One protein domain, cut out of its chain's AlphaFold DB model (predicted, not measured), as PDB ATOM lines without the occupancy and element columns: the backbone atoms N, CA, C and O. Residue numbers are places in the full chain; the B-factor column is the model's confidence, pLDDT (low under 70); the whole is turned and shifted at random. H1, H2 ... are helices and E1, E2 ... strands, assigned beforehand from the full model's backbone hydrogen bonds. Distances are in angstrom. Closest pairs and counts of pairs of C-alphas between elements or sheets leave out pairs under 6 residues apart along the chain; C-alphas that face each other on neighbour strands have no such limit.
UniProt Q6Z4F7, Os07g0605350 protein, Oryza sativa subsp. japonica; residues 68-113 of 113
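Overview. This is residues 68 to 113 of the 113 residues of the protein "Os07g0605350 protein" of Oryza sativa subsp. japonica (UniProt Q6Z4F7). A short strand hairpin, E1 and E2, begins a small compact loop of chain: H1 follows E2 directly, H2 turns off at a corner from H1, and H3 folds back so that its residue 108 comes close to residue 83 of E2. The printed part has 46 residues with two named strands and three named helices, in the order E1, E2, H1, H2, H3. The two-strand sheet is antiparallel and the class is mixed, helices and strands. The radius of gyration of the C-alphas is 9.2 A, and they span 28 by 19 by 14 A.

Along the chain. Find C-alpha 72 at (22.703, 28.278, -5.591), where E1, residues 72 to 74, begins. E2 is residues 82 to 84, and H1, residues 85 to 90, follows it. H2, residues 92 to 101, starts at (15.178, 34.239, 5.463) and measures 14.4 A. H3, residues 104 to 110, measures 10.2 A and ends at (18.921, 22.762, 5.459).

Arrangement. Look first at the hairpin of E1 and E2: N 73 and O 83 are within hydrogen-bond range at 2.8 A, N 83 and O 73 at 2.9 A. The closest C-alphas of E1 and H1 are those of Met 73 and Arg 85, 5.7 A. H1 and H2 are close but not clearly touching, closest at the C-alphas of Phe 88 and Tyr 95, 6.7 A, and about perpendicular at 82 degrees. H2 and H3 touch, closest at the C-alphas of Leu 98 and Ala 107, 5.1 A, with a steep tilt of 51 degrees, opposite ways. The closest C-alphas of E2 and H3 are those of Ile 83 and Ala 108, 5.6 A. H1 and H3 are apart. In H1, H2 and H3 every O i to N i+4 pair is within hydrogen-bond range.

Size, cuts and confidence. The C-alphas of Pro 69 and Thr 101, the two farthest apart, are 27.8 A apart. The printed part has no cut, and no link is long. Confidence is under 70 at residues 68 to 70 and at residue 113.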
ATOM      1  N   ALA A  68      12.045  23.683  -7.370       50.75
ATOM      2  CA  ALA A  68      12.436  24.859  -8.117       50.75
ATOM      3  C   ALA A  68      13.901  24.663  -8.525       50.75
ATOM      4  O   ALA A  68      14.674  24.111  -7.738       50.75
ATOM      5  N   PRO A  69      14.314  25.085  -9.732       50.68
ATOM      6  CA  PRO A  69      15.713  25.022 -10.129       50.68
ATOM      7  C   PRO A  69      16.545  25.766  -9.084       50.68
ATOM      8  O   PRO A  69      16.387  26.972  -8.884       50.68
ATOM      9  N   VAL A  70      17.388  25.013  -8.379       60.79
ATOM     10  CA  VAL A  70      18.162  25.498  -7.241       60.79
ATOM     11  C   VAL A  70      19.240  26.438  -7.766       60.79
ATOM     12  O   VAL A  70      20.360  26.041  -8.088       60.79
ATOM     13  N   VAL A  71      18.892  27.718  -7.892       75.43
ATOM     14  CA  VAL A  71      19.876  28.781  -8.075       75.43
ATOM     15  C   VAL A  71      20.645  28.870  -6.767       75.43
ATOM     16  O   VAL A  71      20.186  29.465  -5.795       75.43
ATOM     17  N   MET A  72      21.806  28.226  -6.734       83.03
ATOM     18  CA  MET A  72      22.703  28.278  -5.591       83.03
ATOM     19  C   MET A  72      23.320  29.671  -5.483       83.03
ATOM     20  O   MET A  72      23.879  30.204  -6.443       83.03
ATOM     21  N   MET A  73      23.255  30.255  -4.295       86.57
ATOM     22  CA  MET A  73      23.947  31.485  -3.946       86.57
ATOM     23  C   MET A  73      24.840  31.273  -2.730       86.57
ATOM     24  O   MET A  73      24.626  30.379  -1.912       86.57
ATOM     25  N   LYS A  74      25.857  32.123  -2.593       86.05
ATOM     26  CA  LYS A  74      26.725  32.115  -1.415       86.05
ATOM     27  C   LYS A  74      25.918  32.573  -0.199       86.05
ATOM     28  O   LYS A  74      25.338  33.656  -0.209       86.05
ATOM     29  N   ALA A  75      25.896  31.747   0.836       84.95
ATOM     30  CA  ALA A  75      25.099  31.961   2.025       84.95
ATOM     31  C   ALA A  75      25.598  33.197   2.802       84.95
ATOM     32  O   ALA A  75      26.781  33.244   3.181       84.95
ATOM     33  N   PRO A  76      24.740  34.203   3.060       82.03
ATOM     34  CA  PRO A  76      25.131  35.385   3.818       82.03
ATOM     35  C   PRO A  76      25.517  34.972   5.244       82.03
ATOM     36  O   PRO A  76      24.781  34.265   5.930       82.03
ATOM     37  N   GLY A  77      26.733  35.328   5.668       85.34
ATOM     38  CA  GLY A  77      27.295  34.909   6.961       85.34
ATOM     39  C   GLY A  77      27.730  33.434   7.055       85.34
ATOM     40  O   GLY A  77      28.301  33.031   8.068       85.34
ATOM     41  N   GLY A  78      27.532  32.630   6.005       79.94
ATOM     42  CA  GLY A  78      27.789  31.185   5.996       79.94
ATOM     43  C   GLY A  78      29.226  30.774   5.659       79.94
ATOM     44  O   GLY A  78      29.433  29.666   5.186       79.94
ATOM     45  N   ALA A  79      30.223  31.649   5.837       82.46
ATOM     46  CA  ALA A  79      31.641  31.379   5.531       82.46
ATOM     47  C   ALA A  79      31.920  30.838   4.106       82.46
ATOM     48  O   ALA A  79      32.945  30.214   3.856       82.46
ATOM     49  N   GLY A  80      31.023  31.107   3.154       82.46
ATOM     50  CA  GLY A  80      31.163  30.671   1.769       82.46
ATOM     51  C   GLY A  80      30.463  29.377   1.385       82.46
ATOM     52  O   GLY A  80      30.642  28.955   0.247       82.46
ATOM     53  N   LEU A  81      29.643  28.812   2.272       84.97
ATOM     54  CA  LEU A  81      28.725  27.724   1.944       84.97
ATOM     55  C   LEU A  81      27.693  28.170   0.894       84.97
ATOM     56  O   LEU A  81      27.354  29.353   0.816       84.97
ATOM     57  N   LEU A  82      27.221  27.229   0.079       85.42
ATOM     58  CA  LEU A  82      26.201  27.467  -0.943       85.42
ATOM     59  C   LEU A  82      24.828  27.060  -0.408       85.42
ATOM     60  O   LEU A  82      24.701  26.013   0.221       85.42
ATOM     61  N   ILE A  83      23.828  27.896  -0.665       85.68
ATOM     62  CA  ILE A  83      22.422  27.653  -0.335       85.68
ATOM     63  C   ILE A  83      21.540  27.976  -1.534       85.68
ATOM     64  O   ILE A  83      21.861  28.856  -2.331       85.68
ATOM     65  N   SER A  84      20.396  27.314  -1.627       83.99
ATOM     66  CA  SER A  84      19.321  27.636  -2.551       83.99
ATOM     67  C   SER A  84      18.829  29.060  -2.301       83.99
ATOM     68  O   SER A  84      18.353  29.393  -1.210       83.99
ATOM     69  N   ARG A  85      18.920  29.922  -3.322       84.53
ATOM     70  CA  ARG A  85      18.340  31.270  -3.284       84.53
ATOM     71  C   ARG A  85      16.840  31.205  -3.010       84.53
ATOM     72  O   ARG A  85      16.356  31.989  -2.207       84.53
ATOM     73  N   MET A  86      16.139  30.246  -3.613       82.10
ATOM     74  CA  MET A  86      14.693  30.071  -3.442       82.10
ATOM     75  C   MET A  86      14.332  29.724  -1.997       82.10
ATOM     76  O   MET A  86      13.422  30.326  -1.436       82.10
ATOM     77  N   ALA A  87      15.074  28.812  -1.357       80.28
ATOM     78  CA  ALA A  87      14.829  28.475   0.045       80.28
ATOM     79  C   ALA A  87      15.059  29.690   0.962       80.28
ATOM     80  O   ALA A  87      14.263  29.952   1.864       80.28
ATOM     81  N   PHE A  88      16.117  30.470   0.706       86.46
ATOM     82  CA  PHE A  88      16.411  31.681   1.475       86.46
ATOM     83  C   PHE A  88      15.378  32.792   1.259       86.46
ATOM     84  O   PHE A  88      14.997  33.443   2.225       86.46
ATOM     85  N   GLU A  89      14.916  33.007   0.025       83.95
ATOM     86  CA  GLU A  89      13.848  33.967  -0.285       83.95
ATOM     87  C   GLU A  89      12.511  33.547   0.328       83.95
ATOM     88  O   GLU A  89      11.774  34.401   0.816       83.95
ATOM     89  N   ALA A  90      12.221  32.243   0.371       87.16
ATOM     90  CA  ALA A  90      11.012  31.728   0.996       87.16
ATOM     91  C   ALA A  90      10.986  31.996   2.508       87.16
ATOM     92  O   ALA A  90       9.954  32.406   3.030       87.16
ATOM     93  N   ASN A  91      12.102  31.770   3.218       88.26
ATOM     94  CA  ASN A  91      12.170  31.927   4.676       88.26
ATOM     95  C   ASN A  91      13.549  32.415   5.174       88.26
ATOM     96  O   ASN A  91      14.310  31.640   5.771       88.26
ATOM     97  N   PRO A  92      13.875  33.716   5.042       85.95
ATOM     98  CA  PRO A  92      15.178  34.239   5.463       85.95
ATOM     99  C   PRO A  92      15.347  34.230   6.990       85.95
ATOM    100  O   PRO A  92      16.447  34.031   7.504       85.95
ATOM    101  N   GLN A  93      14.255  34.404   7.741       88.67
ATOM    102  CA  GLN A  93      14.271  34.380   9.208       88.67
ATOM    103  C   GLN A  93      14.680  33.009   9.753       88.67
ATOM    104  O   GLN A  93      15.456  32.932  10.704       88.67
ATOM    105  N   LEU A  94      14.199  31.933   9.124       86.97
ATOM    106  CA  LEU A  94      14.538  30.566   9.505       86.97
ATOM    107  C   LEU A  94      16.030  30.303   9.273       86.97
ATOM    108  O   LEU A  94      16.686  29.762  10.157       86.97
ATOM    109  N   TYR A  95      16.598  30.780   8.158       85.31
ATOM    110  CA  TYR A  95      18.041  30.684   7.918       85.31
ATOM    111  C   TYR A  95      18.853  31.333   9.047       85.31
ATOM    112  O   TYR A  95      19.733  30.685   9.609       85.31
ATOM    113  N   TYR A  96      18.543  32.578   9.433       88.35
ATOM    114  CA  TYR A  96      19.256  33.252  10.530       88.35
ATOM    115  C   TYR A  96      19.015  32.593  11.890       88.35
ATOM    116  O   TYR A  96      19.920  32.562  12.725       88.35
ATOM    117  N   HIS A  97      17.826  32.031  12.105       88.22
ATOM    118  CA  HIS A  97      17.536  31.267  13.307       88.22
ATOM    119  C   HIS A  97      18.434  30.029  13.398       88.22
ATOM    120  O   HIS A  97      19.128  29.870  14.400       88.22
ATOM    121  N   LEU A  98      18.509  29.208  12.342       87.12
ATOM    122  CA  LEU A  98      19.418  28.056  12.293       87.12
ATOM    123  C   LEU A  98      20.883  28.487  12.363       87.12
ATOM    124  O   LEU A  98      21.687  27.823  13.011       87.12
ATOM    125  N   LEU A  99      21.239  29.605  11.734       87.45
ATOM    126  CA  LEU A  99      22.594  30.143  11.775       87.45
ATOM    127  C   LEU A  99      23.035  30.447  13.213       87.45
ATOM    128  O   LEU A  99      24.194  30.211  13.552       87.45
ATOM    129  N   HIS A 100      22.117  30.948  14.044       88.80
ATOM    130  CA  HIS A 100      22.375  31.288  15.440       88.80
ATOM    131  C   HIS A 100      22.268  30.082  16.386       88.80
ATOM    132  O   HIS A 100      22.989  30.024  17.378       88.80
ATOM    133  N   THR A 101      21.380  29.121  16.110       91.38
ATOM    134  CA  THR A 101      21.118  27.984  17.013       91.38
ATOM    135  C   THR A 101      21.916  26.729  16.667       91.38
ATOM    136  O   THR A 101      22.469  26.093  17.559       91.38
ATOM    137  N   ALA A 102      21.996  26.373  15.384       87.37
ATOM    138  CA  ALA A 102      22.635  25.155  14.882       87.37
ATOM    139  C   ALA A 102      23.978  25.425  14.177       87.37
ATOM    140  O   ALA A 102      24.783  24.516  13.973       87.37
ATOM    141  N   GLY A 103      24.238  26.682  13.815       85.28
ATOM    142  CA  GLY A 103      25.470  27.122  13.179       85.28
ATOM    143  C   GLY A 103      25.430  27.103  11.649       85.28
ATOM    144  O   GLY A 103      24.492  26.632  11.004       85.28
ATOM    145  N   ARG A 104      26.506  27.633  11.054       83.88
ATOM    146  CA  ARG A 104      26.642  27.886   9.605       83.88
ATOM    147  C   ARG A 104      26.424  26.642   8.744       83.88
ATOM    148  O   ARG A 104      25.762  26.728   7.718       83.88
ATOM    149  N   VAL A 105      26.975  25.505   9.163       82.73
ATOM    150  CA  VAL A 105      26.936  24.254   8.389       82.73
ATOM    151  C   VAL A 105      25.528  23.662   8.361       82.73
ATOM    152  O   VAL A 105      25.056  23.285   7.295       82.73
ATOM    153  N   ALA A 106      24.835  23.638   9.502       80.60
ATOM    154  CA  ALA A 106      23.472  23.119   9.592       80.60
ATOM    155  C   ALA A 106      22.476  23.997   8.825       80.60
ATOM    156  O   ALA A 106      21.649  23.480   8.078       80.60
ATOM    157  N   ALA A 107      22.601  25.325   8.949       84.12
ATOM    158  CA  ALA A 107      21.794  26.264   8.175       84.12
ATOM    159  C   ALA A 107      22.031  26.100   6.667       84.12
ATOM    160  O   ALA A 107      21.079  26.087   5.898       84.12
ATOM    161  N   ALA A 108      23.282  25.922   6.233       80.69
ATOM    162  CA  ALA A 108      23.558  25.682   4.823       80.69
ATOM    163  C   ALA A 108      22.973  24.351   4.337       80.69
ATOM    164  O   ALA A 108      22.323  24.330   3.301       80.69
ATOM    165  N   ALA A 109      23.145  23.266   5.096       79.12
ATOM    166  CA  ALA A 109      22.617  21.950   4.739       79.12
ATOM    167  C   ALA A 109      21.085  21.948   4.614       79.12
ATOM    168  O   ALA A 109      20.554  21.370   3.671       79.12
ATOM    169  N   ALA A 110      20.379  22.641   5.512       78.92
ATOM    170  CA  ALA A 110      18.921  22.762   5.459       78.92
ATOM    171  C   ALA A 110      18.418  23.528   4.219       78.92
ATOM    172  O   ALA A 110      17.290  23.317   3.790       78.92
ATOM    173  N   PHE A 111      19.249  24.403   3.642       82.53
ATOM    174  CA  PHE A 111      18.916  25.215   2.469       82.53
ATOM    175  C   PHE A 111      19.664  24.763   1.204       82.53
ATOM    176  O   PHE A 111      19.564  25.434   0.186       82.53
ATOM    177  N   ALA A 112      20.430  23.671   1.236       77.15
ATOM    178  CA  ALA A 112      21.196  23.183   0.082       77.15
ATOM    179  C   ALA A 112      20.365  22.316  -0.885       77.15
ATOM    180  O   ALA A 112      20.924  21.779  -1.842       77.15
ATOM    181  N   VAL A 113      19.066  22.160  -0.608       65.29
ATOM    182  CA  VAL A 113      18.122  21.304  -1.343       65.29
ATOM    183  C   VAL A 113      17.371  22.080  -2.422       65.29
ATOM    184  O   VAL A 113      17.186  23.313  -2.266       65.29
TER     185      VAL A 113